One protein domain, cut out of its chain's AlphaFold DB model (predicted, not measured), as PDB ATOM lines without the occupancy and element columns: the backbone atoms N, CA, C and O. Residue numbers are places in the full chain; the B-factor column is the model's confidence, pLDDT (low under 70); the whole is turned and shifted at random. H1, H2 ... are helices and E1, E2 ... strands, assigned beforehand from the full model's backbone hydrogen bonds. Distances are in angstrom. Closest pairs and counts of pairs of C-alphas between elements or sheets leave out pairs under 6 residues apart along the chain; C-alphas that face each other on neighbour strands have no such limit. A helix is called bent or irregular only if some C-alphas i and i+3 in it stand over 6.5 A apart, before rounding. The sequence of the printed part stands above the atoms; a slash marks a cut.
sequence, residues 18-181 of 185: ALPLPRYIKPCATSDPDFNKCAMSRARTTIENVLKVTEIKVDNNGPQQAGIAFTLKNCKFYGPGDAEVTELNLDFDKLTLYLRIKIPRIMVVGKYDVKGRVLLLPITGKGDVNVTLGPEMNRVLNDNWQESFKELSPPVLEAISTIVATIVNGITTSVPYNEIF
ATOM      1  N   ALA A  18     -40.665  22.408 -15.648       65.38
ATOM      2  CA  ALA A  18     -41.316  21.349 -16.386       65.38
ATOM      3  C   ALA A  18     -41.709  21.880 -17.766       65.38
ATOM      4  O   ALA A  18     -42.381  22.911 -17.868       65.38
ATOM      5  N   LEU A  19     -41.260  21.208 -18.824       78.19
ATOM      6  CA  LEU A  19     -41.684  21.577 -20.165       78.19
ATOM      7  C   LEU A  19     -43.141  21.130 -20.345       78.19
ATOM      8  O   LEU A  19     -43.479  19.999 -19.983       78.19
ATOM      9  N   PRO A  20     -44.009  21.995 -20.898       84.44
ATOM     10  CA  PRO A  20     -45.383  21.614 -21.194       84.44
ATOM     11  C   PRO A  20     -45.412  20.539 -22.285       84.44
ATOM     12  O   PRO A  20     -44.478  20.429 -23.091       84.44
ATOM     13  N   LEU A  21     -46.512  19.783 -22.357       86.00
ATOM     14  CA  LEU A  21     -46.702  18.812 -23.434       86.00
ATOM     15  C   LEU A  21     -46.541  19.481 -24.810       86.00
ATOM     16  O   LEU A  21     -47.109  20.553 -25.059       86.00
ATOM     17  N   PRO A  22     -45.833  18.839 -25.755       86.06
ATOM     18  CA  PRO A  22     -45.849  19.279 -27.139       86.06
ATOM     19  C   PRO A  22     -47.281  19.316 -27.685       86.06
ATOM     20  O   PRO A  22     -48.070  18.410 -27.437       86.06
ATOM     21  N   ARG A  23     -47.606  20.317 -28.512       87.00
ATOM     22  CA  ARG A  23     -48.980  20.550 -29.015       87.00
ATOM     23  C   ARG A  23     -49.598  19.380 -29.792       87.00
ATOM     24  O   ARG A  23     -50.817  19.320 -29.935       87.00
ATOM     25  N   TYR A  24     -48.768  18.498 -30.345       85.81
ATOM     26  CA  TYR A  24     -49.209  17.313 -31.082       85.81
ATOM     27  C   TYR A  24     -49.577  16.136 -30.168       85.81
ATOM     28  O   TYR A  24     -50.160  15.172 -30.651       85.81
ATOM     29  N   ILE A  25     -49.270  16.209 -28.869       89.69
ATOM     30  CA  ILE A  25     -49.720  15.254 -27.860       89.69
ATOM     31  C   ILE A  25     -50.855  15.924 -27.088       89.69
ATOM     32  O   ILE A  25     -50.681  16.984 -26.493       89.69
ATOM     33  N   LYS A  26     -52.040  15.320 -27.117       92.00
ATOM     34  CA  LYS A  26     -53.169  15.744 -26.284       92.00
ATOM     35  C   LYS A  26     -53.353  14.703 -25.184       92.00
ATOM     36  O   LYS A  26     -53.509  13.533 -25.544       92.00
ATOM     37  N   PRO A  27     -53.325  15.089 -23.900       93.00
ATOM     38  CA  PRO A  27     -53.465  14.133 -22.813       93.00
ATOM     39  C   PRO A  27     -54.897  13.586 -22.731       93.00
ATOM     40  O   PRO A  27     -55.827  14.105 -23.362       93.00
ATOM     41  N   CYS A  28     -55.050  12.524 -21.942       94.25
ATOM     42  CA  CYS A  28     -56.327  11.953 -21.519       94.25
ATOM     43  C   CYS A  28     -56.386  11.989 -19.988       94.25
ATOM     44  O   CYS A  28     -55.371  11.740 -19.340       94.25
ATOM     45  N   ALA A  29     -57.551  12.319 -19.429       94.94
ATOM     46  CA  ALA A  29     -57.752  12.387 -17.987       94.94
ATOM     47  C   ALA A  29     -57.753  10.967 -17.412       94.94
ATOM     48  O   ALA A  29     -58.545  10.145 -17.861       94.94
ATOM     49  N   THR A  30     -56.911  10.664 -16.428       92.31
ATOM     50  CA  THR A  30     -56.853   9.325 -15.814       92.31
ATOM     51  C   THR A  30     -58.123   8.971 -15.039       92.31
ATOM     52  O   THR A  30     -58.389   7.792 -14.829       92.31
ATOM     53  N   SER A  31     -58.936   9.968 -14.672       93.00
ATOM     54  CA  SER A  31     -60.268   9.766 -14.086       93.00
ATOM     55  C   SER A  31     -61.353   9.365 -15.097       93.00
ATOM     56  O   SER A  31     -62.444   8.973 -14.686       93.00
ATOM     57  N   ASP A  32     -61.089   9.452 -16.408       95.00
ATOM     58  CA  ASP A  32     -62.060   9.094 -17.446       95.00
ATOM     59  C   ASP A  32     -62.275   7.565 -17.481       95.00
ATOM     60  O   ASP A  32     -61.325   6.823 -17.759       95.00
ATOM     61  N   PRO A  33     -63.507   7.055 -17.260       93.25
ATOM     62  CA  PRO A  33     -63.787   5.619 -17.334       93.25
ATOM     63  C   PRO A  33     -63.513   5.021 -18.724       93.25
ATOM     64  O   PRO A  33     -63.295   3.817 -18.846       93.25
ATOM     65  N   ASP A  34     -63.488   5.849 -19.770       95.00
ATOM     66  CA  ASP A  34     -63.169   5.480 -21.144       95.00
ATOM     67  C   ASP A  34     -61.741   5.911 -21.554       95.00
ATOM     68  O   ASP A  34     -61.454   6.079 -22.746       95.00
ATOM     69  N   PHE A  35     -60.806   6.016 -20.592       94.38
ATOM     70  CA  PHE A  35     -59.408   6.419 -20.814       94.38
ATOM     71  C   PHE A  35     -58.773   5.752 -22.038       94.38
ATOM     72  O   PHE A  35     -58.208   6.429 -22.895       94.38
ATOM     73  N   ASN A  36     -58.896   4.427 -22.169       94.75
ATOM     74  CA  ASN A  36     -58.297   3.685 -23.281       94.75
ATOM     75  C   ASN A  36     -58.868   4.092 -24.647       94.75
ATOM     76  O   ASN A  36     -58.125   4.171 -25.625       94.75
ATOM     77  N   LYS A  37     -60.161   4.435 -24.729       95.81
ATOM     78  CA  LYS A  37     -60.766   4.965 -25.962       95.81
ATOM     79  C   LYS A  37     -60.239   6.366 -26.272       95.81
ATOM     80  O   LYS A  37     -59.922   6.646 -27.432       95.81
ATOM     81  N   CYS A  38     -60.107   7.225 -25.255       95.69
ATOM     82  CA  CYS A  38     -59.476   8.537 -25.408       95.69
ATOM     83  C   CYS A  38     -58.039   8.383 -25.921       95.69
ATOM     84  O   CYS A  38     -57.699   8.920 -26.978       95.69
ATOM     85  N   ALA A  39     -57.221   7.594 -25.222       94.75
ATOM     86  CA  ALA A  39     -55.814   7.389 -25.529       94.75
ATOM     87  C   ALA A  39     -55.630   6.810 -26.934       94.75
ATOM     88  O   ALA A  39     -54.801   7.308 -27.691       94.75
ATOM     89  N   MET A  40     -56.467   5.850 -27.336       94.81
ATOM     90  CA  MET A  40     -56.481   5.302 -28.692       94.81
ATOM     91  C   MET A  40     -56.757   6.377 -29.758       94.81
ATOM     92  O   MET A  40     -56.062   6.455 -30.774       94.81
ATOM     93  N   SER A  41     -57.752   7.238 -29.527       93.69
ATOM     94  CA  SER A  41     -58.089   8.339 -30.438       93.69
ATOM     95  C   SER A  41     -56.950   9.357 -30.557       93.69
ATOM     96  O   SER A  41     -56.587   9.761 -31.664       93.69
ATOM     97  N   ARG A  42     -56.323   9.728 -29.432       92.31
ATOM     98  CA  ARG A  42     -55.171  10.645 -29.423       92.31
ATOM     99  C   ARG A  42     -53.955  10.024 -30.101       92.31
ATOM    100  O   ARG A  42     -53.344  10.674 -30.948       92.31
ATOM    101  N   ALA A  43     -53.651   8.763 -29.795       91.06
ATOM    102  CA  ALA A  43     -52.512   8.034 -30.338       91.06
ATOM    103  C   ALA A  43     -52.509   8.022 -31.871       91.06
ATOM    104  O   ALA A  43     -51.462   8.266 -32.462       91.06
ATOM    105  N   ARG A  44     -53.670   7.854 -32.521       88.75
ATOM    106  CA  ARG A  44     -53.788   7.918 -33.992       88.75
ATOM    107  C   ARG A  44     -53.304   9.240 -34.588       88.75
ATOM    108  O   ARG A  44     -52.666   9.235 -35.628       88.75
ATOM    109  N   THR A  45     -53.570  10.364 -33.926       85.44
ATOM    110  CA  THR A  45     -53.113  11.687 -34.399       85.44
ATOM    111  C   THR A  45     -51.677  12.011 -33.978       85.44
ATOM    112  O   THR A  45     -50.964  12.749 -34.658       85.44
ATOM    113  N   THR A  46     -51.236  11.446 -32.854       86.06
ATOM    114  CA  THR A  46     -49.895  11.662 -32.304       86.06
ATOM    115  C   THR A  46     -48.843  10.862 -33.067       86.06
ATOM    116  O   THR A  46     -47.752  11.379 -33.311       86.06
ATOM    117  N   ILE A  47     -49.162   9.623 -33.463       84.31
ATOM    118  CA  ILE A  47     -48.200   8.672 -34.034       84.31
ATOM    119  C   ILE A  47     -47.566   9.202 -35.317       84.31
ATOM    120  O   ILE A  47     -46.359   9.076 -35.488       84.31
ATOM    121  N   GLU A  48     -48.339   9.902 -36.151       76.31
ATOM    122  CA  GLU A  48     -47.820  10.542 -37.357       76.31
ATOM    123  C   GLU A  48     -46.723  11.554 -37.030       76.31
ATOM    124  O   GLU A  48     -45.763  11.672 -37.771       76.31
ATOM    125  N   ASN A  49     -46.843  12.307 -35.936       81.56
ATOM    126  CA  ASN A  49     -45.882  13.353 -35.582       81.56
ATOM    127  C   ASN A  49     -44.680  12.794 -34.816       81.56
ATOM    128  O   ASN A  49     -43.563  13.264 -35.009       81.56
ATOM    129  N   VAL A  50     -44.898  11.766 -33.996       79.44
ATOM    130  CA  VAL A  50     -43.840  11.094 -33.230       79.44
ATOM    131  C   VAL A  50     -42.981  10.197 -34.123       79.44
ATOM    132  O   VAL A  50     -41.766  10.160 -33.957       79.44
ATOM    133  N   LEU A  51     -43.582   9.506 -35.097       75.06
ATOM    134  CA  LEU A  51     -42.876   8.614 -36.024       75.06
ATOM    135  C   LEU A  51     -42.505   9.270 -37.361       75.06
ATOM    136  O   LEU A  51     -41.844   8.637 -38.181       75.06
ATOM    137  N   LYS A  52     -42.822  10.560 -37.562       68.56
ATOM    138  CA  LYS A  52     -42.283  11.391 -38.662       68.56
ATOM    139  C   LYS A  52     -40.770  11.616 -38.586       68.56
ATOM    140  O   LYS A  52     -40.219  12.344 -39.411       68.56
ATOM    141  N   VAL A  53     -40.077  10.989 -37.636       61.69
ATOM    142  CA  VAL A  53     -38.618  10.892 -37.646       61.69
ATOM    143  C   VAL A  53     -38.204  10.131 -38.910       61.69
ATOM    144  O   VAL A  53     -38.365   8.921 -39.024       61.69
ATOM    145  N   THR A  54     -37.691  10.871 -39.893       55.22
ATOM    146  CA  THR A  54     -37.374  10.380 -41.245       55.22
ATOM    147  C   THR A  54     -36.238   9.365 -41.287       55.22
ATOM    148  O   THR A  54     -36.094   8.654 -42.279       55.22
ATOM    149  N   GLU A  55     -35.403   9.324 -40.249       66.06
ATOM    150  CA  GLU A  55     -34.331   8.348 -40.116       66.06
ATOM    151  C   GLU A  55     -34.131   7.962 -38.654       66.06
ATOM    152  O   GLU A  55     -33.870   8.800 -37.795       66.06
ATOM    153  N   ILE A  56     -34.199   6.667 -38.378       68.25
ATOM    154  CA  ILE A  56     -33.697   6.106 -37.128       68.25
ATOM    155  C   ILE A  56     -32.355   5.478 -37.457       68.25
ATOM    156  O   ILE A  56     -32.290   4.598 -38.317       68.25
ATOM    157  N   LYS A  57     -31.299   5.954 -36.796       71.94
ATOM    158  CA  LYS A  57     -29.961   5.374 -36.901       71.94
ATOM    159  C   LYS A  57     -29.824   4.269 -35.873       71.94
ATOM    160  O   LYS A  57     -29.966   4.522 -34.680       71.94
ATOM    161  N   VAL A  58     -29.536   3.068 -36.348       72.75
ATOM    162  CA  VAL A  58     -29.201   1.932 -35.492       72.75
ATOM    163  C   VAL A  58     -27.886   1.360 -35.989       72.75
ATOM    164  O   VAL A  58     -27.765   0.983 -37.156       72.75
ATOM    165  N   ASP A  59     -26.906   1.305 -35.098       76.19
ATOM    166  CA  ASP A  59     -25.721   0.483 -35.293       76.19
ATOM    167  C   ASP A  59     -25.956  -0.820 -34.537       76.19
ATOM    168  O   ASP A  59     -26.243  -0.804 -33.342       76.19
ATOM    169  N   ASN A  60     -25.902  -1.947 -35.247       70.88
ATOM    170  CA  ASN A  60     -26.174  -3.250 -34.655       70.88
ATOM    171  C   ASN A  60     -25.057  -4.240 -34.996       70.88
ATOM    172  O   ASN A  60     -24.607  -4.372 -36.142       70.88
ATOM    173  N   ASN A  61     -24.628  -4.970 -33.972       66.81
ATOM    174  CA  ASN A  61     -23.771  -6.127 -34.138       66.81
ATOM    175  C   ASN A  61     -24.656  -7.282 -34.610       66.81
ATOM    176  O   ASN A  61     -25.224  -7.992 -33.787       66.81
ATOM    177  N   GLY A  62     -24.798  -7.410 -35.934       65.56
ATOM    178  CA  GLY A  62     -25.649  -8.415 -36.572       65.56
ATOM    179  C   GLY A  62     -25.344  -9.856 -36.131       65.56
ATOM    180  O   GLY A  62     -24.409 -10.103 -35.363       65.56
ATOM    181  N   PRO A  63     -26.139 -10.835 -36.600       67.12
ATOM    182  CA  PRO A  63     -26.093 -12.196 -36.081       67.12
ATOM    183  C   PRO A  63     -24.675 -12.771 -36.138       67.12
ATOM    184  O   PRO A  63     -24.016 -12.772 -37.182       67.12
ATOM    185  N   GLN A  64     -24.207 -13.259 -34.990       64.56
ATOM    186  CA  GLN A  64     -22.951 -13.989 -34.881       64.56
ATOM    187  C   GLN A  64     -23.264 -15.478 -34.979       64.56
ATOM    188  O   GLN A  64     -23.722 -16.093 -34.019       64.56
ATOM    189  N   GLN A  65     -23.025 -16.056 -36.153       67.31
ATOM    190  CA  GLN A  65     -23.050 -17.505 -36.337       67.31
ATOM    191  C   GLN A  65     -21.619 -18.050 -36.328       67.31
ATOM    192  O   GLN A  65     -20.653 -17.342 -36.626       67.31
ATOM    193  N   ALA A  66     -21.461 -19.326 -35.968       68.56
ATOM    194  CA  ALA A  66     -20.155 -19.967 -35.879       68.56
ATOM    195  C   ALA A  66     -19.396 -19.863 -37.217       68.56
ATOM    196  O   ALA A  66     -19.735 -20.521 -38.197       68.56
ATOM    197  N   GLY A  67     -18.356 -19.024 -37.248       75.44
ATOM    198  CA  GLY A  67     -17.507 -18.810 -38.420       75.44
ATOM    199  C   GLY A  67     -17.913 -17.658 -39.341       75.44
ATOM    200  O   GLY A  67     -17.126 -17.348 -40.229       75.44
ATOM    201  N   ILE A  68     -19.054 -16.987 -39.136       83.69
ATOM    202  CA  ILE A  68     -19.475 -15.817 -39.927       83.69
ATOM    203  C   ILE A  68     -19.962 -14.706 -38.993       83.69
ATOM    204  O   ILE A  68     -20.961 -14.846 -38.292       83.69
ATOM    205  N   ALA A  69     -19.260 -13.577 -39.019       83.75
ATOM    206  CA  ALA A  69     -19.670 -12.330 -38.394       83.75
ATOM    207  C   ALA A  69     -20.287 -11.413 -39.453       83.75
ATOM    208  O   ALA A  69     -19.633 -11.053 -40.436       83.75
ATOM    209  N   PHE A  70     -21.539 -11.021 -39.233       84.75
ATOM    210  CA  PHE A  70     -22.252 -10.054 -40.056       84.75
ATOM    211  C   PHE A  70     -22.499  -8.787 -39.240       84.75
ATOM    212  O   PHE A  70     -23.083  -8.851 -38.165       84.75
ATOM    213  N   THR A  71     -22.056  -7.626 -39.715       84.94
ATOM    214  CA  THR A  71     -22.276  -6.346 -39.028       84.94
ATOM    215  C   THR A  71     -23.029  -5.381 -39.924       84.94
ATOM    216  O   THR A  71     -22.658  -5.195 -41.083       84.94
ATOM    217  N   LEU A  72     -24.046  -4.728 -39.362       85.38
ATOM    218  CA  LEU A  72     -24.796  -3.660 -40.007       85.38
ATOM    219  C   LEU A  72     -24.417  -2.319 -39.380       85.38
ATOM    220  O   LEU A  72     -24.426  -2.164 -38.162       85.38
ATOM    221  N   LYS A  73     -24.061  -1.352 -40.223       86.12
ATOM    222  CA  LYS A  73     -23.629  -0.016 -39.801       86.12
ATOM    223  C   LYS A  73     -24.434   1.048 -40.510       86.12
ATOM    224  O   LYS A  73     -24.740   0.906 -41.699       86.12
ATOM    225  N   ASN A  74     -24.683   2.151 -39.814       85.69
ATOM    226  CA  ASN A  74     -25.403   3.303 -40.344       85.69
ATOM    227  C   ASN A  74     -26.755   2.908 -40.960       85.69
ATOM    228  O   ASN A  74     -27.125   3.422 -42.019       85.69
ATOM    229  N   CYS A  75     -27.468   1.962 -40.339       83.00
ATOM    230  CA  CYS A  75     -28.787   1.574 -40.814       83.00
ATOM    231  C   CYS A  75     -29.776   2.706 -40.573       83.00
ATOM    232  O   CYS A  75     -29.885   3.218 -39.462       83.00
ATOM    233  N   LYS A  76     -30.498   3.065 -41.629       84.38
ATOM    234  CA  LYS A  76     -31.606   4.008 -41.656       84.38
ATOM    235  C   LYS A  76     -32.890   3.235 -41.893       84.38
ATOM    236  O   LYS A  76     -33.009   2.531 -42.897       84.38
ATOM    237  N   PHE A  77     -33.836   3.390 -40.980       81.38
ATOM    238  CA  PHE A  77     -35.176   2.827 -41.105       81.38
ATOM    239  C   PHE A  77     -36.130   3.859 -41.709       81.38
ATOM    240  O   PHE A  77     -36.148   5.012 -41.281       81.38
ATOM    241  N   TYR A  78     -36.935   3.421 -42.673       81.88
ATOM    242  CA  TYR A  78     -37.965   4.195 -43.364       81.88
ATOM    243  C   TYR A  78     -39.312   3.474 -43.289       81.88
ATOM    244  O   TYR A  78     -39.351   2.241 -43.241       81.88
ATOM    245  N   GLY A  79     -40.407   4.240 -43.314       79.81
ATOM    246  CA  GLY A  79     -41.780   3.721 -43.250       79.81
ATOM    247  C   GLY A  79     -42.557   3.885 -41.927       79.81
ATOM    248  O   GLY A  79     -43.782   3.904 -41.999       79.81
ATOM    249  N   PRO A  80     -41.940   4.085 -40.737       77.19
ATOM    250  CA  PRO A  80     -42.697   4.312 -39.499       77.19
ATOM    251  C   PRO A  80     -43.667   5.502 -39.528       77.19
ATOM    252  O   PRO A  80     -44.643   5.494 -38.787       77.19
ATOM    253  N   GLY A  81     -43.435   6.507 -40.379       77.00
ATOM    254  CA  GLY A  81     -44.330   7.663 -40.515       77.00
ATOM    255  C   GLY A  81     -45.744   7.320 -41.005       77.00
ATOM    256  O   GLY A  81     -46.671   8.053 -40.682       77.00
ATOM    257  N   ASP A  82     -45.912   6.194 -41.709       79.06
ATOM    258  CA  ASP A  82     -47.207   5.704 -42.212       79.06
ATOM    259  C   ASP A  82     -47.845   4.667 -41.266       79.06
ATOM    260  O   ASP A  82     -48.720   3.891 -41.661       79.06
ATOM    261  N   ALA A  83     -47.356   4.574 -40.028       85.94
ATOM    262  CA  ALA A  83     -47.835   3.602 -39.063       85.94
ATOM    263  C   ALA A  83     -49.225   3.957 -38.522       85.94
ATOM    264  O   ALA A  83     -49.509   5.097 -38.156       85.94
ATOM    265  N   GLU A  84     -50.065   2.940 -38.370       87.81
ATOM    266  CA  GLU A  84     -51.394   3.056 -37.788       87.81
ATOM    267  C   GLU A  84     -51.445   2.329 -36.443       87.81
ATOM    268  O   GLU A  84     -51.130   1.139 -36.345       87.81
ATOM    269  N   VAL A  85     -51.888   3.024 -35.395       91.38
ATOM    270  CA  VAL A  85     -52.244   2.369 -34.133       91.38
ATOM    271  C   VAL A  85     -53.619   1.730 -34.307       91.38
ATOM    272  O   VAL A  85     -54.614   2.415 -34.553       91.38
ATOM    273  N   THR A  86     -53.661   0.408 -34.178       93.62
ATOM    274  CA  THR A  86     -54.866  -0.425 -34.338       93.62
ATOM    275  C   THR A  86     -55.455  -0.870 -33.001       93.62
ATOM    276  O   THR A  86     -56.661  -1.079 -32.914       93.62
ATOM    277  N   GLU A  87     -54.640  -0.912 -31.946       94.81
ATOM    278  CA  GLU A  87     -55.068  -1.236 -30.585       94.81
ATOM    279  C   GLU A  87     -54.183  -0.509 -29.568       94.81
ATOM    280  O   GLU A  87     -52.969  -0.407 -29.768       94.81
ATOM    281  N   LEU A  88     -54.792  -0.016 -28.491       95.25
ATOM    282  CA  LEU A  88     -54.112   0.596 -27.356       95.25
ATOM    283  C   LEU A  88     -54.854   0.212 -26.080       95.25
ATOM    284  O   LEU A  88     -56.060   0.434 -25.970       95.25
ATOM    285  N   ASN A  89     -54.121  -0.344 -25.122       95.19
ATOM    286  CA  ASN A  89     -54.610  -0.602 -23.779       95.19
ATOM    287  C   ASN A  89     -53.517  -0.249 -22.770       95.19
ATOM    288  O   ASN A  89     -52.411  -0.783 -22.830       95.19
ATOM    289  N   LEU A  90     -53.832   0.669 -21.870       93.75
ATOM    290  CA  LEU A  90     -52.999   1.078 -20.762       93.75
ATOM    291  C   LEU A  90     -53.668   0.608 -19.468       93.75
ATOM    292  O   LEU A  90     -54.785   1.011 -19.140       93.75
ATOM    293  N   ASP A  91     -52.965  -0.269 -18.758       93.12
ATOM    294  CA  ASP A  91     -53.339  -0.795 -17.449       93.12
ATOM    295  C   ASP A  91     -52.458  -0.109 -16.398       93.12
ATOM    296  O   ASP A  91     -51.251  -0.363 -16.321       93.12
ATOM    297  N   PHE A  92     -53.053   0.811 -15.635       89.12
ATOM    298  CA  PHE A  92     -52.345   1.585 -14.615       89.12
ATOM    299  C   PHE A  92     -51.978   0.746 -13.385       89.12
ATOM    300  O   PHE A  92     -50.952   1.019 -12.766       89.12
ATOM    301  N   ASP A  93     -52.745  -0.301 -13.070       91.38
ATOM    302  CA  ASP A  93     -52.478  -1.175 -11.923       91.38
ATOM    303  C   ASP A  93     -51.267  -2.073 -12.192       91.38
ATOM    304  O   ASP A  93     -50.417  -2.288 -11.328       91.38
ATOM    305  N   LYS A  94     -51.170  -2.591 -13.423       94.31
ATOM    306  CA  LYS A  94     -50.051  -3.433 -13.871       94.31
ATOM    307  C   LYS A  94     -48.904  -2.646 -14.494       94.31
ATOM    308  O   LYS A  94     -47.923  -3.259 -14.913       94.31
ATOM    309  N   LEU A  95     -49.041  -1.327 -14.628       87.88
ATOM    310  CA  LEU A  95     -48.102  -0.456 -15.344       87.88
ATOM    311  C   LEU A  95     -47.733  -1.009 -16.732       87.88
ATOM    312  O   LEU A  95     -46.570  -1.024 -17.133       87.88
ATOM    313  N   THR A  96     -48.734  -1.511 -17.458       91.25
ATOM    314  CA  THR A  96     -48.539  -2.177 -18.748       91.25
ATOM    315  C   THR A  96     -49.191  -1.374 -19.864       91.25
ATOM    316  O   THR A  96     -50.380  -1.072 -19.814       91.25
ATOM    317  N   LEU A  97     -48.411  -1.068 -20.903       90.00
ATOM    318  CA  LEU A  97     -48.887  -0.472 -22.146       90.00
ATOM    319  C   LEU A  97     -48.859  -1.528 -23.254       90.00
ATOM    320  O   LEU A  97     -47.791  -1.959 -23.688       90.00
ATOM    321  N   TYR A  98     -50.035  -1.922 -23.727       92.94
ATOM    322  CA  TYR A  98     -50.205  -2.758 -24.904       92.94
ATOM    323  C   TYR A  98     -50.553  -1.887 -26.109       92.94
ATOM    324  O   TYR A  98     -51.533  -1.141 -26.092       92.94
ATOM    325  N   LEU A  99     -49.752  -1.994 -27.165       90.94
ATOM    326  CA  LEU A  99     -49.951  -1.285 -28.422       90.94
ATOM    327  C   LEU A  99     -49.875  -2.274 -29.577       90.94
ATOM    328  O   LEU A  99     -48.909  -3.027 -29.695       90.94
ATOM    329  N   ARG A 100     -50.854  -2.214 -30.479       92.06
ATOM    330  CA  ARG A 100     -50.798  -2.899 -31.772       92.06
ATOM    331  C   ARG A 100     -50.629  -1.864 -32.868       92.06
ATOM    332  O   ARG A 100     -51.558  -1.114 -33.174       92.06
ATOM    333  N   ILE A 101     -49.449  -1.838 -33.472       88.19
ATOM    334  CA  ILE A 101     -49.095  -0.893 -34.531       88.19
ATOM    335  C   ILE A 101     -48.965  -1.659 -35.844       88.19
ATOM    336  O   ILE A 101     -48.247  -2.654 -35.926       88.19
ATOM    337  N   LYS A 102     -49.656  -1.188 -36.879       87.50
ATOM    338  CA  LYS A 102     -49.540  -1.686 -38.245       87.50
ATOM    339  C   LYS A 102     -48.651  -0.736 -39.031       87.50
ATOM    340  O   LYS A 102     -48.982   0.434 -39.173       87.50
ATOM    341  N   ILE A 103     -47.549  -1.244 -39.572       86.00
ATOM    342  CA  ILE A 103     -46.649  -0.468 -40.431       86.00
ATOM    343  C   ILE A 103     -46.770  -1.038 -41.849       86.00
ATOM    344  O   ILE A 103     -46.367  -2.182 -42.063       86.00
ATOM    345  N   PRO A 104     -47.352  -0.302 -42.817       83.94
ATOM    346  CA  PRO A 104     -47.637  -0.837 -44.151       83.94
ATOM    347  C   PRO A 104     -46.388  -1.261 -44.926       83.94
ATOM    348  O   PRO A 104     -46.429  -2.203 -45.715       83.94
ATOM    349  N   ARG A 105     -45.280  -0.546 -44.719       83.50
ATOM    350  CA  ARG A 105     -44.014  -0.788 -45.401       83.50
ATOM    351  C   ARG A 105     -42.864  -0.398 -44.492       83.50
ATOM    352  O   ARG A 105     -42.879   0.681 -43.916       83.50
ATOM    353  N   ILE A 106     -41.848  -1.248 -44.426       85.12
ATOM    354  CA  ILE A 106     -40.587  -0.953 -43.746       85.12
ATOM    355  C   ILE A 106     -39.455  -1.139 -44.747       85.12
ATOM    356  O   ILE A 106     -39.417  -2.131 -45.482       85.12
ATOM    357  N   MET A 107     -38.533  -0.182 -44.776       85.69
ATOM    358  CA  MET A 107     -37.311  -0.260 -45.569       85.69
ATOM    359  C   MET A 107     -36.108   0.097 -44.702       85.69
ATOM    360  O   MET A 107     -36.140   1.066 -43.950       85.69
ATOM    361  N   VAL A 108     -35.045  -0.686 -44.830       86.38
ATOM    362  CA  VAL A 108     -33.782  -0.512 -44.121       86.38
ATOM    363  C   VAL A 108     -32.683  -0.310 -45.149       86.38
ATOM    364  O   VAL A 108     -32.452  -1.174 -45.994       86.38
ATOM    365  N   VAL A 109     -31.997   0.824 -45.071       90.06
ATOM    366  CA  VAL A 109     -30.838   1.131 -45.917       90.06
ATOM    367  C   VAL A 109     -29.628   1.334 -45.025       90.06
ATOM    368  O   VAL A 109     -29.711   2.063 -44.046       90.06
ATOM    369  N   GLY A 110     -28.496   0.721 -45.339       90.75
ATOM    370  CA  GLY A 110     -27.292   0.855 -44.524       90.75
ATOM    371  C   GLY A 110     -26.065   0.287 -45.211       90.75
ATOM    372  O   GLY A 110     -26.045   0.116 -46.430       90.75
ATOM    373  N   LYS A 111     -25.044  -0.030 -44.419       91.81
ATOM    374  CA  LYS A 111     -23.828  -0.699 -44.886       91.81
ATOM    375  C   LYS A 111     -23.636  -2.020 -44.161       91.81
ATOM    376  O   LYS A 111     -23.890  -2.100 -42.962       91.81
ATOM    377  N   TYR A 112     -23.140  -3.026 -44.872       90.31
ATOM    378  CA  TYR A 112     -22.779  -4.312 -44.290       90.31
ATOM    379  C   TYR A 112     -21.256  -4.514 -44.284       90.31
ATOM    380  O   TYR A 112     -20.550  -4.060 -45.188       90.31
ATOM    381  N   ASP A 113     -20.753  -5.201 -43.261       91.31
ATOM    382  CA  ASP A 113     -19.386  -5.723 -43.164       91.31
ATOM    383  C   ASP A 113     -19.485  -7.195 -42.741       91.31
ATOM    384  O   ASP A 113     -19.864  -7.498 -41.610       91.31
ATOM    385  N   VAL A 114     -19.216  -8.105 -43.677       90.69
ATOM    386  CA  VAL A 114     -19.198  -9.552 -43.448       90.69
ATOM    387  C   VAL A 114     -17.756 -10.014 -43.358       90.69
ATOM    388  O   VAL A 114     -16.950  -9.736 -44.251       90.69
ATOM    389  N   LYS A 115     -17.442 -10.767 -42.307       90.31
ATOM    390  CA  LYS A 115     -16.149 -11.426 -42.127       90.31
ATOM    391  C   LYS A 115     -16.363 -12.826 -41.597       90.31
ATOM    392  O   LYS A 115     -17.059 -13.017 -40.609       90.31
ATOM    393  N   GLY A 116     -15.725 -13.808 -42.206       89.88
ATOM    394  CA  GLY A 116     -15.865 -15.179 -41.763       89.88
ATOM    395  C   GLY A 116     -15.060 -16.159 -42.583       89.88
ATOM    396  O   GLY A 116     -14.197 -15.786 -43.378       89.88
ATOM    397  N   ARG A 117     -15.361 -17.435 -42.386       87.62
ATOM    398  CA  ARG A 117     -14.834 -18.538 -43.173       87.62
ATOM    399  C   ARG A 117     -15.877 -19.636 -43.308       87.62
ATOM    400  O   ARG A 117     -16.543 -19.982 -42.336       87.62
ATOM    401  N   VAL A 118     -15.969 -20.215 -44.496       85.62
ATOM    402  CA  VAL A 118     -16.695 -21.463 -44.735       85.62
ATOM    403  C   VAL A 118     -15.650 -22.554 -44.900       85.62
ATOM    404  O   VAL A 118     -14.912 -22.571 -45.885       85.62
ATOM    405  N   LEU A 119     -15.558 -23.438 -43.905       86.62
ATOM    406  CA  LEU A 119     -14.498 -24.442 -43.786       86.62
ATOM    407  C   LEU A 119     -13.101 -23.787 -43.814       86.62
ATOM    408  O   LEU A 119     -12.654 -23.234 -42.810       86.62
ATOM    409  N   LEU A 120     -12.435 -23.818 -44.967       87.25
ATOM    410  CA  LEU A 120     -11.100 -23.259 -45.195       87.25
ATOM    411  C   LEU A 120     -11.125 -21.950 -45.997       87.25
ATOM    412  O   LEU A 120     -10.104 -21.276 -46.096       87.25
ATOM    413  N   LEU A 121     -12.269 -21.584 -46.580       90.06
ATOM    414  CA  LEU A 121     -12.380 -20.441 -47.481       90.06
ATOM    415  C   LEU A 121     -12.763 -19.180 -46.701       90.06
ATOM    416  O   LEU A 121     -13.849 -19.153 -46.115       90.06
ATOM    417  N   PRO A 122     -11.924 -18.128 -46.682       90.56
ATOM    418  CA  PRO A 122     -12.292 -16.861 -46.068       90.56
ATOM    419  C   PRO A 122     -13.384 -16.173 -46.891       90.56
ATOM    420  O   PRO A 122     -13.276 -16.047 -48.109       90.56
ATOM    421  N   ILE A 123     -14.417 -15.683 -46.212       91.88
ATOM    422  CA  ILE A 123     -15.457 -14.845 -46.802       91.88
ATOM    423  C   ILE A 123     -15.329 -13.459 -46.190       91.88
ATOM    424  O   ILE A 123     -15.457 -13.280 -44.978       91.88
ATOM    425  N   THR A 124     -15.068 -12.470 -47.039       93.31
ATOM    426  CA  THR A 124     -15.104 -11.062 -46.650       93.31
ATOM    427  C   THR A 124     -15.916 -10.283 -47.668       93.31
ATOM    428  O   THR A 124     -15.852 -10.556 -48.865       93.31
ATOM    429  N   GLY A 125     -16.704  -9.329 -47.195       93.31
ATOM    430  CA  GLY A 125     -17.533  -8.508 -48.063       93.31
ATOM    431  C   GLY A 125     -17.950  -7.237 -47.352       93.31
ATOM    432  O   GLY A 125     -18.333  -7.275 -46.189       93.31
ATOM    433  N   LYS A 126     -17.876  -6.108 -48.052       95.31
ATOM    434  CA  LYS A 126     -18.358  -4.818 -47.560       95.31
ATOM    435  C   LYS A 126     -19.126  -4.130 -48.667       95.31
ATOM    436  O   LYS A 126     -18.675  -4.142 -49.810       95.31
ATOM    437  N   GLY A 127     -20.241  -3.507 -48.328       95.50
ATOM    438  CA  GLY A 127     -21.059  -2.831 -49.320       95.50
ATOM    439  C   GLY A 127     -22.269  -2.155 -48.715       95.50
ATOM    440  O   GLY A 127     -22.419  -2.077 -47.494       95.50
ATOM    441  N   ASP A 128     -23.123  -1.658 -49.596       95.12
ATOM    442  CA  ASP A 128     -24.402  -1.079 -49.223       95.12
ATOM    443  C   ASP A 128     -25.476  -2.174 -49.194       95.12
ATOM    444  O   ASP A 128     -25.434  -3.140 -49.958       95.12
ATOM    445  N   VAL A 129     -26.440  -2.027 -48.291       89.81
ATOM    446  CA  VAL A 129     -27.592  -2.918 -48.158       89.81
ATOM    447  C   VAL A 129     -28.873  -2.096 -48.241       89.81
ATOM    448  O   VAL A 129     -28.982  -1.038 -47.624       89.81
ATOM    449  N   ASN A 130     -29.843  -2.590 -49.009       92.00
ATOM    450  CA  ASN A 130     -31.198  -2.058 -49.078       92.00
ATOM    451  C   ASN A 130     -32.173  -3.232 -48.973       92.00
ATOM    452  O   ASN A 130     -32.275  -4.048 -49.888       92.00
ATOM    453  N   VAL A 131     -32.856  -3.328 -47.835       87.25
ATOM    454  CA  VAL A 131     -33.840  -4.370 -47.549       87.25
ATOM    455  C   VAL A 131     -35.197  -3.710 -47.403       87.25
ATOM    456  O   VAL A 131     -35.385  -2.829 -46.569       87.25
ATOM    457  N   THR A 132     -36.166  -4.157 -48.193       88.00
ATOM    458  CA  THR A 132     -37.566  -3.755 -48.048       88.00
ATOM    459  C   THR A 132     -38.387  -4.967 -47.634       88.00
ATOM    460  O   THR A 132     -38.320  -6.006 -48.291       88.00
ATOM    461  N   LEU A 133     -39.207  -4.824 -46.589       85.69
ATOM    462  CA  LEU A 133     -40.240  -5.801 -46.232       85.69
ATOM    463  C   LEU A 133     -41.417  -5.683 -47.210       85.69
ATOM    464  O   LEU A 133     -42.469  -5.120 -46.909       85.69
ATOM    465  N   GLY A 134     -41.177  -6.124 -48.445       84.81
ATOM    466  CA  GLY A 134     -42.180  -6.189 -49.503       84.81
ATOM    467  C   GLY A 134     -43.060  -7.441 -49.401       84.81
ATOM    468  O   GLY A 134     -42.833  -8.280 -48.530       84.81
ATOM    469  N   PRO A 135     -44.027  -7.613 -50.320       85.81
ATOM    470  CA  PRO A 135     -44.968  -8.736 -50.295       85.81
ATOM    471  C   PRO A 135     -44.294 -10.112 -50.222       85.81
ATOM    472  O   PRO A 135     -44.706 -10.944 -49.421       85.81
ATOM    473  N   GLU A 136     -43.217 -10.331 -50.984       85.62
ATOM    474  CA  GLU A 136     -42.504 -11.618 -50.981       85.62
ATOM    475  C   GLU A 136     -41.761 -11.886 -49.674       85.62
ATOM    476  O   GLU A 136     -41.852 -12.983 -49.131       85.62
ATOM    477  N   MET A 137     -41.066 -10.883 -49.128       84.00
ATOM    478  CA  MET A 137     -40.405 -11.036 -47.829       84.00
ATOM    479  C   MET A 137     -41.442 -11.273 -46.727       84.00
ATOM    480  O   MET A 137     -41.266 -12.159 -45.900       84.00
ATOM    481  N   ASN A 138     -42.567 -10.551 -46.762       85.06
ATOM    482  CA  ASN A 138     -43.670 -10.751 -45.825       85.06
ATOM    483  C   ASN A 138     -44.256 -12.163 -45.932       85.06
ATOM    484  O   ASN A 138     -44.548 -12.773 -44.911       85.06
ATOM    485  N   ARG A 139     -44.390 -12.704 -47.148       87.94
ATOM    486  CA  ARG A 139     -44.825 -14.088 -47.357       87.94
ATOM    487  C   ARG A 139     -43.853 -15.076 -46.717       87.94
ATOM    488  O   ARG A 139     -44.288 -15.895 -45.923       87.94
ATOM    489  N   VAL A 140     -42.550 -14.951 -46.977       87.00
ATOM    490  CA  VAL A 140     -41.526 -15.833 -46.384       87.00
ATOM    491  C   VAL A 140     -41.538 -15.772 -44.854       87.00
ATOM    492  O   VAL A 140     -41.485 -16.819 -44.208       87.00
ATOM    493  N   LEU A 141     -41.636 -14.566 -44.284       85.62
ATOM    494  CA  LEU A 141     -41.707 -14.356 -42.836       85.62
ATOM    495  C   LEU A 141     -42.978 -14.956 -42.223       85.62
ATOM    496  O   LEU A 141     -42.925 -15.450 -41.104       85.62
ATOM    497  N   ASN A 142     -44.103 -14.929 -42.938       87.19
ATOM    498  CA  ASN A 142     -45.361 -15.507 -42.469       87.19
ATOM    499  C   ASN A 142     -45.373 -17.037 -42.596       87.19
ATOM    500  O   ASN A 142     -45.758 -17.724 -41.650       87.19
ATOM    501  N   ASP A 143     -44.918 -17.567 -43.733       93.75
ATOM    502  CA  ASP A 143     -44.874 -19.007 -44.012       93.75
ATOM    503  C   ASP A 143     -43.907 -19.724 -43.052       93.75
ATOM    504  O   ASP A 143     -44.175 -20.841 -42.616       93.75
ATOM    505  N   ASN A 144     -42.812 -19.055 -42.664       90.44
ATOM    506  CA  ASN A 144     -41.760 -19.602 -41.800       90.44
ATOM    507  C   ASN A 144     -41.601 -18.790 -40.505       90.44
ATOM    508  O   ASN A 144     -40.481 -18.515 -40.060       90.44
ATOM    509  N   TRP A 145     -42.713 -18.362 -39.901       87.94
ATOM    510  CA  TRP A 145     -42.698 -17.424 -38.771       87.94
ATOM    511  C   TRP A 145     -41.933 -17.940 -37.549       87.94
ATOM    512  O   TRP A 145     -41.314 -17.149 -36.848       87.94
ATOM    513  N   GLN A 146     -41.923 -19.251 -37.301       92.00
ATOM    514  CA  GLN A 146     -41.239 -19.843 -36.145       92.00
ATOM    515  C   GLN A 146     -39.716 -19.732 -36.271       92.00
ATOM    516  O   GLN A 146     -39.041 -19.293 -35.341       92.00
ATOM    517  N   GLU A 147     -39.179 -20.097 -37.435       86.06
ATOM    518  CA  GLU A 147     -37.743 -20.018 -37.723       86.06
ATOM    519  C   GLU A 147     -37.293 -18.565 -37.840       86.06
ATOM    520  O   GLU A 147     -36.314 -18.158 -37.216       86.06
ATOM    521  N   SER A 148     -38.071 -17.760 -38.568       85.31
ATOM    522  CA  SER A 148     -37.815 -16.331 -38.731       85.31
ATOM    523  C   SER A 148     -37.797 -15.626 -37.382       85.31
ATOM    524  O   SER A 148     -36.885 -14.858 -37.102       85.31
ATOM    525  N   PHE A 149     -38.766 -15.911 -36.508       82.94
ATOM    526  CA  PHE A 149     -38.805 -15.327 -35.174       82.94
ATOM    527  C   PHE A 149     -37.623 -15.785 -34.322       82.94
ATOM    528  O   PHE A 149     -37.008 -14.961 -33.659       82.94
ATOM    529  N   LYS A 150     -37.248 -17.066 -34.358       83.19
ATOM    530  CA  LYS A 150     -36.107 -17.573 -33.587       83.19
ATOM    531  C   LYS A 150     -34.799 -16.846 -33.926       83.19
ATOM    532  O   LYS A 150     -34.050 -16.501 -33.016       83.19
ATOM    533  N   GLU A 151     -34.538 -16.607 -35.208       78.25
ATOM    534  CA  GLU A 151     -33.297 -15.968 -35.666       78.25
ATOM    535  C   GLU A 151     -33.359 -14.433 -35.584       78.25
ATOM    536  O   GLU A 151     -32.381 -13.783 -35.213       78.25
ATOM    537  N   LEU A 152     -34.509 -13.833 -35.910       79.19
ATOM    538  CA  LEU A 152     -34.659 -12.377 -35.992       79.19
ATOM    539  C   LEU A 152     -35.106 -11.739 -34.677       79.19
ATOM    540  O   LEU A 152     -34.866 -10.549 -34.487       79.19
ATOM    541  N   SER A 153     -35.743 -12.477 -33.761       80.56
ATOM    542  CA  SER A 153     -36.294 -11.891 -32.532       80.56
ATOM    543  C   SER A 153     -35.242 -11.167 -31.695       80.56
ATOM    544  O   SER A 153     -35.561 -10.054 -31.276       80.56
ATOM    545  N   PRO A 154     -34.033 -11.707 -31.441       80.06
ATOM    546  CA  PRO A 154     -33.050 -10.992 -30.630       80.06
ATOM    547  C   PRO A 154     -32.651  -9.621 -31.216       80.06
ATOM    548  O   PRO A 154     -32.855  -8.618 -30.527       80.06
ATOM    549  N   PRO A 155     -32.175  -9.512 -32.478       73.38
ATOM    550  CA  PRO A 155     -31.794  -8.215 -33.041       73.38
ATOM    551  C   PRO A 155     -32.992  -7.283 -33.278       73.38
ATOM    552  O   PRO A 155     -32.864  -6.067 -33.134       73.38
ATOM    553  N   VAL A 156     -34.172  -7.820 -33.615       78.94
ATOM    554  CA  VAL A 156     -35.389  -7.009 -33.790       78.94
ATOM    555  C   VAL A 156     -35.842  -6.407 -32.461       78.94
ATOM    556  O   VAL A 156     -36.162  -5.221 -32.415       78.94
ATOM    557  N   LEU A 157     -35.839  -7.182 -31.371       81.25
ATOM    558  CA  LEU A 157     -36.224  -6.692 -30.048       81.25
ATOM    559  C   LEU A 157     -35.261  -5.609 -29.547       81.25
ATOM    560  O   LEU A 157     -35.710  -4.603 -29.004       81.25
ATOM    561  N   GLU A 158     -33.956  -5.779 -29.761       78.44
ATOM    562  CA  GLU A 158     -32.941  -4.782 -29.401       78.44
ATOM    563  C   GLU A 158     -33.143  -3.458 -30.157       78.44
ATOM    564  O   GLU A 158     -33.140  -2.377 -29.556       78.44
ATOM    565  N   ALA A 159     -33.384  -3.536 -31.469       76.44
ATOM    566  CA  ALA A 159     -33.654  -2.364 -32.292       76.44
ATOM    567  C   ALA A 159     -34.950  -1.661 -31.861       76.44
ATOM    568  O   ALA A 159     -34.947  -0.448 -31.648       76.44
ATOM    569  N   ILE A 160     -36.044  -2.409 -31.666       80.81
ATOM    570  CA  ILE A 160     -37.322  -1.857 -31.192       80.81
ATOM    571  C   ILE A 160     -37.156  -1.218 -29.810       80.81
ATOM    572  O   ILE A 160     -37.629  -0.104 -29.604       80.81
ATOM    573  N   SER A 161     -36.457  -1.876 -28.883       84.50
ATOM    574  CA  SER A 161     -36.206  -1.356 -27.534       84.50
ATOM    575  C   SER A 161     -35.466  -0.022 -27.577       84.50
ATOM    576  O   SER A 161     -35.871   0.936 -26.925       84.50
ATOM    577  N   THR A 162     -34.443   0.086 -28.427       80.31
ATOM    578  CA  THR A 162     -33.685   1.330 -28.612       80.31
ATOM    579  C   THR A 162     -34.568   2.445 -29.177       80.31
ATOM    580  O   THR A 162     -34.503   3.585 -28.712       80.31
ATOM    581  N   ILE A 163     -35.428   2.124 -30.148       79.50
ATOM    582  CA  ILE A 163     -36.372   3.075 -30.748       79.50
ATOM    583  C   ILE A 163     -37.364   3.579 -29.702       79.50
ATOM    584  O   ILE A 163     -37.508   4.787 -29.513       79.50
ATOM    585  N   VAL A 164     -38.023   2.655 -29.002       83.19
ATOM    586  CA  VAL A 164     -39.008   2.976 -27.967       83.19
ATOM    587  C   VAL A 164     -38.354   3.783 -26.852       83.19
ATOM    588  O   VAL A 164     -38.878   4.832 -26.492       83.19
ATOM    589  N   ALA A 165     -37.185   3.369 -26.356       85.56
ATOM    590  CA  ALA A 165     -36.459   4.092 -25.317       85.56
ATOM    591  C   ALA A 165     -36.086   5.512 -25.759       85.56
ATOM    592  O   ALA A 165     -36.243   6.448 -24.985       85.56
ATOM    593  N   THR A 166     -35.642   5.697 -27.004       81.44
ATOM    594  CA  THR A 166     -35.312   7.025 -27.549       81.44
ATOM    595  C   THR A 166     -36.537   7.939 -27.569       81.44
ATOM    596  O   THR A 166     -36.457   9.086 -27.130       81.44
ATOM    597  N   ILE A 167     -37.681   7.428 -28.036       81.38
ATOM    598  CA  ILE A 167     -38.937   8.187 -28.089       81.38
ATOM    599  C   ILE A 167     -39.432   8.516 -26.676       81.38
ATOM    600  O   ILE A 167     -39.728   9.672 -26.383       81.38
ATOM    601  N   VAL A 168     -39.503   7.511 -25.798       84.38
ATOM    602  CA  VAL A 168     -39.997   7.670 -24.425       84.38
ATOM    603  C   VAL A 168     -39.107   8.640 -23.656       84.38
ATOM    604  O   VAL A 168     -39.623   9.619 -23.128       84.38
ATOM    605  N   ASN A 169     -37.786   8.443 -23.666       85.75
ATOM    606  CA  ASN A 169     -36.848   9.323 -22.966       85.75
ATOM    607  C   ASN A 169     -36.886  10.757 -23.507       85.75
ATOM    608  O   ASN A 169     -36.745  11.698 -22.732       85.75
ATOM    609  N   GLY A 170     -37.113  10.946 -24.812       81.56
ATOM    610  CA  GLY A 170     -37.267  12.279 -25.398       81.56
ATOM    611  C   GLY A 170     -38.442  13.073 -24.816       81.56
ATOM    612  O   GLY A 170     -38.385  14.298 -24.772       81.56
ATOM    613  N   ILE A 171     -39.484  12.388 -24.334       83.12
ATOM    614  CA  ILE A 171     -40.665  13.012 -23.726       83.12
ATOM    615  C   ILE A 171     -40.528  13.046 -22.198       83.12
ATOM    616  O   ILE A 171     -40.622  14.111 -21.592       83.12
ATOM    617  N   THR A 172     -40.276  11.902 -21.560       85.81
ATOM    618  CA  THR A 172     -40.369  11.737 -20.098       85.81
ATOM    619  C   THR A 172     -39.254  12.423 -19.317       85.81
ATOM    620  O   THR A 172     -39.420  12.688 -18.131       85.81
ATOM    621  N   THR A 173     -38.123  12.742 -19.952       86.00
ATOM    622  CA  THR A 173     -37.048  13.518 -19.301       86.00
ATOM    623  C   THR A 173     -37.381  15.000 -19.170       86.00
ATOM    624  O   THR A 173     -36.799  15.690 -18.338       86.00
ATOM    625  N   SER A 174     -38.300  15.495 -19.998       86.00
ATOM    626  CA  SER A 174     -38.634  16.915 -20.107       86.00
ATOM    627  C   SER A 174     -40.025  17.236 -19.566       86.00
ATOM    628  O   SER A 174     -40.253  18.328 -19.044       86.00
ATOM    629  N   VAL A 175     -40.950  16.284 -19.687       88.69
ATOM    630  CA  VAL A 175     -42.366  16.449 -19.368       88.69
ATOM    631  C   VAL A 175     -42.715  15.633 -18.113       88.69
ATOM    632  O   VAL A 175     -42.496  14.418 -18.106       88.69
ATOM    633  N   PRO A 176     -43.276  16.254 -17.059       89.19
ATOM    634  CA  PRO A 176     -43.701  15.558 -15.848       89.19
ATOM    635  C   PRO A 176     -44.789  14.513 -16.086       89.19
ATOM    636  O   PRO A 176     -45.636  14.656 -16.967       89.19
ATOM    637  N   TYR A 177     -44.840  13.509 -15.209       88.06
ATOM    638  CA  TYR A 177     -45.856  12.456 -15.266       88.06
ATOM    639  C   TYR A 177     -47.291  13.003 -15.254       88.06
ATOM    640  O   TYR A 177     -48.106  12.570 -16.058       88.06
ATOM    641  N   ASN A 178     -47.595  13.972 -14.387       89.00
ATOM    642  CA  ASN A 178     -48.936  14.546 -14.233       89.00
ATOM    643  C   ASN A 178     -49.373  15.428 -15.413       89.00
ATOM    644  O   ASN A 178     -50.560  15.681 -15.559       89.00
ATOM    645  N   GLU A 179     -48.443  15.883 -16.254       89.56
ATOM    646  CA  GLU A 179     -48.778  16.549 -17.518       89.56
ATOM    647  C   GLU A 179     -49.144  15.511 -18.591       89.56
ATOM    648  O   GLU A 179     -50.082  15.701 -19.363       89.56
ATOM    649  N   ILE A 180     -48.430  14.378 -18.623       88.69
ATOM    650  CA  ILE A 180     -48.688  13.276 -19.568       88.69
ATOM    651  C   ILE A 180     -49.982  12.532 -19.203       88.69
ATOM    652  O   ILE A 180     -50.770  12.188 -20.086       88.69
ATOM    653  N   PHE A 181     -50.197  12.306 -17.907       91.38
ATOM    654  CA  PHE A 181     -51.316  11.566 -17.327       91.38
ATOM    655  C   PHE A 181     -52.023  12.415 -16.254       91.38
ATOM    656  O   PHE A 181     -51.918  12.117 -15.061       91.38
TER     657      PHE A 181
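What this domain is: This is residues 18 to 181 of the 185 residues of an uncharacterized protein of Blattella germanica (UniProt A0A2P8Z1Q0). A long, twisted four-stranded sheet, E1, E2, E5 and E6, and a two-stranded hairpin, E3 and E4, form the two arms of a wide V, joined at its corner by residues 79 to 83 and 103 to 106, and the long helix H3 runs across the V's opening, beside the E1 edge of the sheet. H1 packs on E3 in the hairpin arm, the unnamed residues 18 to 34 and the short H4 lie at that same end of the model, and residues 142 to 147, where H2 gives way to H3, stick out. The printed part has 164 residues with four named helices and six named strands, in the order H1, E1, E2, E3, E4, E5, E6, H2, H3, H4. The larger sheet runs E1, E2, E5, E6, the smaller E3, E4, both antiparallel, and the class is mixed, helices and strands. The whole is loose, with a radius of gyration of the C-alphas of 19.5 A, and elongated, spanning 67 by 36 by 28 A.

Where its parts are: In the larger sheet, E1 is residues 56 to 60, 12.3 A long, from C-alpha 56 at (-33.697, 6.106, -37.128). E2 is residues 68 to 78, 27.5 A, and bends by 67 degrees at residue 74. E5 is residues 107 to 118, 29.6 A, bending by 71 degrees at residue 110, and E6 is residues 121 to 132, 30.2 A, bending by 72 degrees at residue 128. In the smaller sheet, E3 is residues 84 to 91, 20.8 A, with a bend of 50 degrees at residue 87, and E4 is residues 96 to 102, 19.5 A. H3, residues 145 to 172, is 34.7 A long and irregular, with a kink of 62 degrees near residue 152; C-alphas 151 and 154 are 7.1 A apart. H1, residues 35 to 50, is 20.5 A long from C-alpha 35 at (-59.408, 6.419, -20.814), with a kink of 41 degrees near residue 44. H2 is residues 135 to 143, 12.0 A, and H4 is residues 177 to 180, 5.2 A, ending with C-alpha 180 at (-48.688, 13.276, -19.568).

How they stand to each other: E1 and E6 are the edge strands of the larger sheet. E1 and E2 form a hairpin, with N 58 and O 75 at 3.1 A. E2 and E5 are antiparallel at 176 degrees, with N 76 and O 109 at 2.7 A. E5 and E6 form a hairpin, with N 114 and O 125 at 2.8 A. H3 is on this sheet but only grazes it, with residues 155 to 166; its closest C-alphas to E1 are those of Ala 159 and Val 58, 7.0 A. H2 is not on the sheet; it is close to H3 but not clearly touching, at a steep tilt of 67 degrees, opposite ways, with the C-alphas of Leu 141 and Ser 148 closest at 6.0 A. E3 and E4 form a hairpin, with N 89 and O 98 at 2.9 A. The closest C-alphas of H1 and E3 are those of Met 40 and Leu 88, 5.4 A. H1 and H3 are close but not clearly touching, about perpendicular at 89 degrees, with the C-alphas of Val 50 and Ile 167 closest at 7.7 A. H3 and H4 meet only through their link. E3 and H3 are apart. Every O i to N i+4 pair is within hydrogen-bond range in H2, 9 of 12 in H1 and 22 of 24 in H3; H4 is too short for such a pair.

The domain as a whole: The C-alphas farthest apart are those of Ser 31 and Leu 120, 66.9 A. The printed part has no cut. The link from E1 to E2, seven residues, is short; the other links are tight. Mean pLDDT of the printed part is 85.3, with residue 18, residues 52 to 56 and residues 61 to 66 under 70.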